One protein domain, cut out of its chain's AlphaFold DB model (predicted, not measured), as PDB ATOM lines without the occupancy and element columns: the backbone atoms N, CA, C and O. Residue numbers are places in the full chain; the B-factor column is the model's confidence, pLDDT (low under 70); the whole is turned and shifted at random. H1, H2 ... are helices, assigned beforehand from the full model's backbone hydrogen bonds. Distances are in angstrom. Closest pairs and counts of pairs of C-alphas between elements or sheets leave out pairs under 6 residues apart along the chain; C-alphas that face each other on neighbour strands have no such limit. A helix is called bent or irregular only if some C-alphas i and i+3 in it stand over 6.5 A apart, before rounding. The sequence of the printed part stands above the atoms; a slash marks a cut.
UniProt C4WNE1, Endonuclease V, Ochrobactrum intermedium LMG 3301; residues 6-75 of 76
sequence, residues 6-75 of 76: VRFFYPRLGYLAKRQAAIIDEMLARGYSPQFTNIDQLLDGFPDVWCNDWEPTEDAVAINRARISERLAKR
ATOM      1  N   VAL A   6     -46.187  23.058  18.000       95.50
ATOM      2  CA  VAL A   6     -44.749  22.746  18.074       95.50
ATOM      3  C   VAL A   6     -44.306  21.887  16.885       95.50
ATOM      4  O   VAL A   6     -43.255  22.134  16.308       95.50
ATOM      5  N   ARG A   7     -45.142  20.929  16.458       95.69
ATOM      6  CA  ARG A   7     -44.854  20.065  15.299       95.69
ATOM      7  C   ARG A   7     -44.719  20.858  14.001       95.69
ATOM      8  O   ARG A   7     -43.951  20.461  13.136       95.69
ATOM      9  N   PHE A   8     -45.417  21.990  13.884       95.94
ATOM     10  CA  PHE A   8     -45.219  22.925  12.782       95.94
ATOM     11  C   PHE A   8     -43.751  23.358  12.660       95.94
ATOM     12  O   PHE A   8     -43.267  23.507  11.549       95.94
ATOM     13  N   PHE A   9     -42.999  23.495  13.751       96.75
ATOM     14  CA  PHE A   9     -41.605  23.938  13.675       96.75
ATOM     15  C   PHE A   9     -40.577  22.822  13.500       96.75
ATOM     16  O   PHE A   9     -39.410  23.136  13.307       96.75
ATOM     17  N   TYR A  10     -40.972  21.544  13.520       95.88
ATOM     18  CA  TYR A  10     -40.015  20.440  13.378       95.88
ATOM     19  C   TYR A  10     -39.136  20.566  12.127       95.88
ATOM     20  O   TYR A  10     -37.923  20.529  12.281       95.88
ATOM     21  N   PRO A  11     -39.679  20.779  10.911       96.88
ATOM     22  CA  PRO A  11     -38.842  20.942   9.725       96.88
ATOM     23  C   PRO A  11     -38.251  22.354   9.575       96.88
ATOM     24  O   PRO A  11     -37.713  22.653   8.515       96.88
ATOM     25  N   ARG A  12     -38.415  23.240  10.570       97.12
ATOM     26  CA  ARG A  12     -38.118  24.683  10.497       97.12
ATOM     27  C   ARG A  12     -37.135  25.128  11.587       97.12
ATOM     28  O   ARG A  12     -37.288  26.211  12.159       97.12
ATOM     29  N   LEU A  13     -36.160  24.288  11.936       97.06
ATOM     30  CA  LEU A  13     -35.198  24.619  12.993       97.06
ATOM     31  C   LEU A  13     -34.315  25.818  12.616       97.06
ATOM     32  O   LEU A  13     -33.943  26.583  13.502       97.06
ATOM     33  N   GLY A  14     -34.076  26.059  11.321       96.81
ATOM     34  CA  GLY A  14     -33.349  27.239  10.845       96.81
ATOM     35  C   GLY A  14     -34.035  28.549  11.247       96.81
ATOM     36  O   GLY A  14     -33.385  29.460  11.764       96.81
ATOM     37  N   TYR A  15     -35.366  28.606  11.128       97.00
ATOM     38  CA  TYR A  15     -36.152  29.738  11.631       97.00
ATOM     39  C   TYR A  15     -36.003  29.907  13.149       97.00
ATOM     40  O   TYR A  15     -35.827  31.023  13.645       97.00
ATOM     41  N   LEU A  16     -36.064  28.804  13.905       96.94
ATOM     42  CA  LEU A  16     -35.951  28.853  15.363       96.94
ATOM     43  C   LEU A  16     -34.570  29.331  15.822       96.94
ATOM     44  O   LEU A  16     -34.514  30.124  16.759       96.94
ATOM     45  N   ALA A  17     -33.488  28.915  15.160       96.44
ATOM     46  CA  ALA A  17     -32.130  29.347  15.490       96.44
ATOM     47  C   ALA A  17     -31.953  30.863  15.301       96.44
ATOM     48  O   ALA A  17     -31.549  31.560  16.234       96.44
ATOM     49  N   LYS A  18     -32.372  31.400  14.145       95.94
ATOM     50  CA  LYS A  18     -32.365  32.852  13.880       95.94
ATOM     51  C   LYS A  18     -33.213  33.618  14.892       95.94
ATOM     52  O   LYS A  18     -32.819  34.670  15.391       95.94
ATOM     53  N   ARG A  19     -34.384  33.075  15.229       96.44
ATOM     54  CA  ARG A  19     -35.275  33.685  16.216       96.44
ATOM     55  C   ARG A  19     -34.688  33.654  17.629       96.44
ATOM     56  O   ARG A  19     -34.894  34.605  18.375       96.44
ATOM     57  N   GLN A  20     -33.982  32.590  18.004       96.75
ATOM     58  CA  GLN A  20     -33.322  32.481  19.303       96.75
ATOM     59  C   GLN A  20     -32.193  33.506  19.440       96.75
ATOM     60  O   GLN A  20     -32.090  34.128  20.494       96.75
ATOM     61  N   ALA A  21     -31.417  33.735  18.377       95.88
ATOM     62  CA  ALA A  21     -30.415  34.800  18.330       95.88
ATOM     63  C   ALA A  21     -31.031  36.171  18.647       95.88
ATOM     64  O   ALA A  21     -30.638  36.817  19.613       95.88
ATOM     65  N   ALA A  22     -32.098  36.541  17.932       96.31
ATOM     66  CA  ALA A  22     -32.796  37.807  18.156       96.31
ATOM     67  C   ALA A  22     -33.378  37.941  19.579       96.31
ATOM     68  O   ALA A  22     -33.451  39.040  20.125       96.31
ATOM     69  N   ILE A  23     -33.800  36.832  20.200       96.50
ATOM     70  CA  ILE A  23     -34.262  36.836  21.596       96.50
ATOM     71  C   ILE A  23     -33.103  37.096  22.556       96.50
ATOM     72  O   ILE A  23     -33.273  37.871  23.495       96.50
ATOM     73  N   ILE A  24     -31.952  36.453  22.345       96.56
ATOM     74  CA  ILE A  24     -30.752  36.664  23.165       96.56
ATOM     75  C   ILE A  24     -30.309  38.128  23.066       96.56
ATOM     76  O   ILE A  24     -30.089  38.753  24.104       96.56
ATOM     77  N   ASP A  25     -30.272  38.693  21.859       96.12
ATOM     78  CA  ASP A  25     -29.922  40.100  21.638       96.12
ATOM     79  C   ASP A  25     -30.875  41.045  22.383       96.12
ATOM     80  O   ASP A  25     -30.435  41.941  23.104       96.12
ATOM     81  N   GLU A  26     -32.188  40.807  22.294       97.94
ATOM     82  CA  GLU A  26     -33.193  41.607  23.000       97.94
ATOM     83  C   GLU A  26     -33.089  41.459  24.528       97.94
ATOM     84  O   GLU A  26     -33.288  42.421  25.274       97.94
ATOM     85  N   MET A  27     -32.768  40.259  25.022       97.44
ATOM     86  CA  MET A  27     -32.526  40.024  26.446       97.44
ATOM     87  C   MET A  27     -31.328  40.840  26.938       97.44
ATOM     88  O   MET A  27     -31.445  41.544  27.944       97.44
ATOM     89  N   LEU A  28     -30.205  40.776  26.220       96.00
ATOM     90  CA  LEU A  28     -28.994  41.528  26.544       96.00
ATOM     91  C   LEU A  28     -29.244  43.041  26.489       96.00
ATOM     92  O   LEU A  28     -28.862  43.754  27.417       96.00
ATOM     93  N   ALA A  29     -29.957  43.525  25.467       97.88
ATOM     94  CA  ALA A  29     -30.312  44.938  25.320       97.88
ATOM     95  C   ALA A  29     -31.145  45.471  26.499       97.88
ATOM     96  O   ALA A  29     -31.024  46.635  26.879       97.88
ATOM     97  N   ARG A  30     -31.965  44.615  27.116       98.12
ATOM     98  CA  ARG A  30     -32.761  44.945  28.311       98.12
ATOM     99  C   ARG A  30     -32.018  44.722  29.634       98.12
ATOM    100  O   ARG A  30     -32.623  44.887  30.691       98.12
ATOM    101  N   GLY A  31     -30.743  44.336  29.598       97.50
ATOM    102  CA  GLY A  31     -29.928  44.087  30.791       97.50
ATOM    103  C   GLY A  31     -30.181  42.736  31.467       97.50
ATOM    104  O   GLY A  31     -29.769  42.546  32.611       97.50
ATOM    105  N   TYR A  32     -30.847  41.788  30.797       97.75
ATOM    106  CA  TYR A  32     -30.916  40.409  31.286       97.75
ATOM    107  C   TYR A  32     -29.584  39.688  31.049       97.75
ATOM    108  O   TYR A  32     -28.827  40.013  30.138       97.75
ATOM    109  N   SER A  33     -29.318  38.653  31.847       96.19
ATOM    110  CA  SER A  33     -28.126  37.806  31.722       96.19
ATOM    111  C   SER A  33     -28.520  36.388  31.279       96.19
ATOM    112  O   SER A  33     -28.717  35.518  32.132       96.19
ATOM    113  N   PRO A  34     -28.710  36.134  29.966       94.88
ATOM    114  CA  PRO A  34     -28.980  34.789  29.468       94.88
ATOM    115  C   PRO A  34     -27.793  33.864  29.765       94.88
ATOM    116  O   PRO A  34     -26.645  34.214  29.517       94.88
ATOM    117  N   GLN A  35     -28.071  32.662  30.275       94.25
ATOM    118  CA  GLN A  35     -27.030  31.657  30.541       94.25
ATOM    119  C   GLN A  35     -26.518  30.986  29.261       94.25
ATOM    120  O   GLN A  35     -25.398  30.488  29.227       94.25
ATOM    121  N   PHE A  36     -27.343  30.965  28.214       91.19
ATOM    122  CA  PHE A  36     -26.998  30.406  26.919       91.19
ATOM    123  C   PHE A  36     -26.915  31.524  25.882       91.19
ATOM    124  O   PHE A  36     -27.907  32.203  25.620       91.19
ATOM    125  N   THR A  37     -25.738  31.687  25.285       89.56
ATOM    126  CA  THR A  37     -25.452  32.711  24.268       89.56
ATOM    127  C   THR A  37     -24.807  32.140  23.006       89.56
ATOM    128  O   THR A  37     -24.578  32.874  22.052       89.56
ATOM    129  N   ASN A  38     -24.528  30.833  22.972       91.12
ATOM    130  CA  ASN A  38     -23.854  30.199  21.844       91.12
ATOM    131  C   ASN A  38     -24.853  29.812  20.745       91.12
ATOM    132  O   ASN A  38     -25.360  28.695  20.704       91.12
ATOM    133  N   ILE A  39     -25.156  30.760  19.863       89.94
ATOM    134  CA  ILE A  39     -26.135  30.582  18.783       89.94
ATOM    135  C   ILE A  39     -25.665  29.546  17.752       89.94
ATOM    136  O   ILE A  39     -26.493  28.799  17.232       89.94
ATOM    137  N   ASP A  40     -24.357  29.457  17.497       85.62
ATOM    138  CA  ASP A  40     -23.797  28.602  16.443       85.62
ATOM    139  C   ASP A  40     -24.012  27.107  16.723       85.62
ATOM    140  O   ASP A  40     -24.180  26.324  15.795       85.62
ATOM    141  N   GLN A  41     -24.104  26.719  17.999       91.62
ATOM    142  CA  GLN A  41     -24.315  25.326  18.413       91.62
ATOM    143  C   GLN A  41     -25.789  24.896  18.437       91.62
ATOM    144  O   GLN A  41     -26.097  23.749  18.764       91.62
ATOM    145  N   LEU A  42     -26.738  25.788  18.126       91.44
ATOM    146  CA  LEU A  42     -28.174  25.491  18.255       91.44
ATOM    147  C   LEU A  42     -28.655  24.356  17.344       91.44
ATOM    148  O   LEU A  42     -29.656  23.710  17.660       91.44
ATOM    149  N   LEU A  43     -27.978  24.146  16.216       94.00
ATOM    150  CA  LEU A  43     -28.350  23.155  15.205       94.00
ATOM    151  C   LEU A  43     -27.375  21.971  15.142       94.00
ATOM    152  O   LEU A  43     -27.549  21.087  14.301       94.00
ATOM    153  N   ASP A  44     -26.390  21.912  16.041       95.12
ATOM    154  CA  ASP A  44     -25.393  20.846  16.056       95.12
ATOM    155  C   ASP A  44     -26.054  19.473  16.235       95.12
ATOM    156  O   ASP A  44     -26.838  19.232  17.156       95.12
ATOM    157  N   GLY A  45     -25.732  18.550  15.327       94.88
ATOM    158  CA  GLY A  45     -26.260  17.186  15.340       94.88
ATOM    159  C   GLY A  45     -27.670  17.024  14.759       94.88
ATOM    160  O   GLY A  45     -28.165  15.895  14.716       94.88
ATOM    161  N   PHE A  46     -28.311  18.093  14.273       95.12
ATOM    162  CA  PHE A  46     -29.578  17.983  13.548       95.12
ATOM    163  C   PHE A  46     -29.352  17.744  12.046       95.12
ATOM    164  O   PHE A  46     -28.558  18.447  11.427       95.12
ATOM    165  N   PRO A  47     -30.072  16.791  11.423       96.56
ATOM    166  CA  PRO A  47     -30.031  16.627   9.972       96.56
ATOM    167  C   PRO A  47     -30.589  17.854   9.237       96.56
ATOM    168  O   PRO A  47     -31.652  18.355   9.609       96.56
ATOM    169  N   ASP A  48     -29.957  18.247   8.128       94.69
ATOM    170  CA  ASP A  48     -30.312  19.439   7.333       94.69
ATOM    171  C   ASP A  48     -31.790  19.506   6.925       94.69
ATOM    172  O   ASP A  48     -32.381  20.582   6.872       94.69
ATOM    173  N   VAL A  49     -32.428  18.351   6.702       96.25
ATOM    174  CA  VAL A  49     -33.861  18.256   6.366       96.25
ATOM    175  C   VAL A  49     -34.776  18.861   7.438       96.25
ATOM    176  O   VAL A  49     -35.905  19.248   7.132       96.25
ATOM    177  N   TRP A  50     -34.314  18.973   8.685       96.88
ATOM    178  CA  TRP A  50     -35.045  19.622   9.775       96.88
ATOM    179  C   TRP A  50     -34.700  21.109   9.925       96.88
ATOM    180  O   TRP A  50     -35.428  21.851  10.583       96.88
ATOM    181  N   CYS A  51     -33.627  21.567   9.286       96.56
ATOM    182  CA  CYS A  51     -33.042  22.893   9.462       96.56
ATOM    183  C   CYS A  51     -33.509  23.913   8.417       96.56
ATOM    184  O   CYS A  51     -32.855  24.937   8.228       96.56
ATOM    185  N   ASN A  52     -34.653  23.685   7.764       97.00
ATOM    186  CA  ASN A  52     -35.166  24.651   6.795       97.00
ATOM    187  C   ASN A  52     -35.545  25.969   7.475       97.00
ATOM    188  O   ASN A  52     -35.834  26.041   8.676       97.00
ATOM    189  N   ASP A  53     -35.582  27.017   6.665       96.56
ATOM    190  CA  ASP A  53     -36.066  28.316   7.092       96.56
ATOM    191  C   ASP A  53     -37.582  28.445   6.906       96.56
ATOM    192  O   ASP A  53     -38.235  27.653   6.218       96.56
ATOM    193  N   TRP A  54     -38.151  29.460   7.542       96.88
ATOM    194  CA  TRP A  54     -39.537  29.842   7.360       96.88
ATOM    195  C   TRP A  54     -39.715  31.327   7.635       96.88
ATOM    196  O   TRP A  54     -39.434  31.806   8.727       96.88
ATOM    197  N   GLU A  55     -40.269  32.035   6.661       96.25
ATOM    198  CA  GLU A  55     -40.677  33.417   6.845       96.25
ATOM    199  C   GLU A  55     -42.160  33.466   7.246       96.25
ATOM    200  O   GLU A  55     -43.017  32.928   6.531       96.25
ATOM    201  N   PRO A  56     -42.500  34.042   8.415       95.06
ATOM    202  CA  PRO A  56     -43.886  34.172   8.824       95.06
ATOM    203  C   PRO A  56     -44.620  35.162   7.921       95.06
ATOM    204  O   PRO A  56     -44.162  36.279   7.712       95.06
ATOM    205  N   THR A  57     -45.807  34.782   7.451       96.81
ATOM    206  CA  THR A  57     -46.709  35.717   6.768       96.81
ATOM    207  C   THR A  57     -47.251  36.760   7.744       96.81
ATOM    208  O   THR A  57     -47.295  36.530   8.958       96.81
ATOM    209  N   GLU A  58     -47.736  37.885   7.219       96.81
ATOM    210  CA  GLU A  58     -48.376  38.937   8.021       96.81
ATOM    211  C   GLU A  58     -49.512  38.383   8.894       96.81
ATOM    212  O   GLU A  58     -49.561  38.656  10.095       96.81
ATOM    213  N   ASP A  59     -50.346  37.499   8.339       96.75
ATOM    214  CA  ASP A  59     -51.413  36.816   9.075       96.75
ATOM    215  C   ASP A  59     -50.876  35.955  10.227       96.75
ATOM    216  O   ASP A  59     -51.417  35.969  11.338       96.75
ATOM    217  N   ALA A  60     -49.788  35.209  10.002       94.12
ATOM    218  CA  ALA A  60     -49.172  34.389  11.043       94.12
ATOM    219  C   ALA A  60     -48.626  35.260  12.187       94.12
ATOM    220  O   ALA A  60     -48.775  34.907  13.367       94.12
ATOM    221  N   VAL A  61     -48.040  36.415  11.853       95.81
ATOM    222  CA  VAL A  61     -47.602  37.415  12.835       95.81
ATOM    223  C   VAL A  61     -48.799  38.001  13.584       95.81
ATOM    224  O   VAL A  61     -48.754  38.083  14.815       95.81
ATOM    225  N   ALA A  62     -49.881  38.357  12.891       96.50
ATOM    226  CA  ALA A  62     -51.091  38.910  13.498       96.50
ATOM    227  C   ALA A  62     -51.726  37.929  14.497       96.50
ATOM    228  O   ALA A  62     -52.012  38.304  15.637       96.50
ATOM    229  N   ILE A  63     -51.850  36.649  14.127       95.62
ATOM    230  CA  ILE A  63     -52.355  35.586  15.012       95.62
ATOM    231  C   ILE A  63     -51.472  35.435  16.259       95.62
ATOM    232  O   ILE A  63     -51.983  35.245  17.370       95.62
ATOM    233  N   ASN A  64     -50.147  35.504  16.100       94.56
ATOM    234  CA  ASN A  64     -49.212  35.430  17.221       94.56
ATOM    235  C   ASN A  64     -49.384  36.624  18.175       94.56
ATOM    236  O   ASN A  64     -49.564  36.423  19.379       94.56
ATOM    237  N   ARG A  65     -49.414  37.848  17.632       95.75
ATOM    238  CA  ARG A  65     -49.596  39.088  18.402       95.75
ATOM    239  C   ARG A  65     -50.926  39.108  19.149       95.75
ATOM    240  O   ARG A  65     -50.931  39.397  20.342       95.75
ATOM    241  N   ALA A  66     -52.022  38.715  18.499       96.06
ATOM    242  CA  ALA A  66     -53.337  38.630  19.135       96.06
ATOM    243  C   ALA A  66     -53.313  37.717  20.374       96.06
ATOM    244  O   ALA A  66     -53.817  38.081  21.435       96.06
ATOM    245  N   ARG A  67     -52.638  36.560  20.280       94.75
ATOM    246  CA  ARG A  67     -52.504  35.631  21.412       94.75
ATOM    247  C   ARG A  67     -51.670  36.206  22.561       94.75
ATOM    248  O   ARG A  67     -51.946  35.883  23.716       94.75
ATOM    249  N   ILE A  68     -50.651  37.015  22.273       94.75
ATOM    250  CA  ILE A  68     -49.865  37.707  23.305       94.75
ATOM    251  C   ILE A  68     -50.743  38.742  24.016       94.75
ATOM    252  O   ILE A  68     -50.820  38.712  25.245       94.75
ATOM    253  N   SER A  69     -51.465  39.579  23.266       95.38
ATOM    254  CA  SER A  69     -52.371  40.593  23.823       95.38
ATOM    255  C   SER A  69     -53.452  39.979  24.715       95.38
ATOM    256  O   SER A  69     -53.660  40.444  25.834       95.38
ATOM    257  N   GLU A  70     -54.074  38.876  24.284       94.81
ATOM    258  CA  GLU A  70     -55.040  38.128  25.105       94.81
ATOM    259  C   GLU A  70     -54.451  37.653  26.444       94.81
ATOM    260  O   GLU A  70     -55.169  37.573  27.442       94.81
ATOM    261  N   ARG A  71     -53.161  37.288  26.483       93.56
ATOM    262  CA  ARG A  71     -52.503  36.821  27.715       93.56
ATOM    263  C   ARG A  71     -52.145  37.973  28.646       93.56
ATOM    264  O   ARG A  71     -52.330  37.813  29.848       93.56
ATOM    265  N   LEU A  72     -51.673  39.092  28.101       93.88
ATOM    266  CA  LEU A  72     -51.367  40.299  28.875       93.88
ATOM    267  C   LEU A  72     -52.639  40.896  29.486       93.88
ATOM    268  O   LEU A  72     -52.662  41.191  30.670       93.88
ATOM    269  N   ALA A  73     -53.746  40.944  28.740       93.25
ATOM    270  CA  ALA A  73     -55.021  41.445  29.259       93.25
ATOM    271  C   ALA A  73     -55.556  40.644  30.467       93.25
ATOM    272  O   ALA A  73     -56.281  41.181  31.299       93.25
ATOM    273  N   LYS A  74     -55.202  39.356  30.583       90.12
ATOM    274  CA  LYS A  74     -55.593  38.501  31.720       90.12
ATOM    275  C   LYS A  74     -54.706  38.683  32.958       90.12
ATOM    276  O   LYS A  74     -55.060  38.169  34.017       90.12
ATOM    277  N   ARG A  75     -53.546  39.331  32.820       81.00
ATOM    278  CA  ARG A  75     -52.569  39.613  33.884       81.00
ATOM    279  C   ARG A  75     -51.913  40.972  33.590       81.00
ATOM    280  O   ARG A  75     -50.801  40.965  33.058       81.00
TER     281      ARG A  75
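AT A GLANCE: This is residues 6 to 75 of the 76 residues of the protein "Endonuclease V" of Ochrobactrum intermedium LMG 3301 (UniProt C4WNE1). A long helix, H1, and the short H2, with the chain folding back between them, make a loose body, from which residues 57 to 75, with the helix H3, stick out as an arm. The printed part has 70 residues with three named helices, in the order H1, H2, H3, and no named strand: all helix. It is loose, with a radius of gyration of the C-alphas of 14.5 A and spans of 40 by 31 by 17 A.

HOW THE PARTS SIT: H1, residues 13 to 29, touches H2, residues 39 to 43; their closest C-alphas, those of Ala 21 and Ile 39, are 6.0 A apart. H3, residues 58 to 73, is apart from H1 and H2. In H1 and H3 every O i to N i+4 pair is within hydrogen-bond range; in H2 0 of 1 is, beside 1 of 2 O i to N i+3 pairs.

IN THESE COORDINATES: H1 begins at C-alpha 13 (-35.198, 24.619, 12.993) and is 24.3 A long. H2, 8.5 A, is irregular: C-alphas 40 and 43 are 7.2 A apart. H3, 22.4 A, ends at C-alpha 73 (-55.021, 41.445, 29.259).

THE WHOLE: The two C-alphas farthest apart, those of Pro 47 and Ala 73, are 40.2 A apart. The H2 to H3 link, residues 44 to 57, is long. The printed part has no cut, and no printed residue is under 70 in pLDDT.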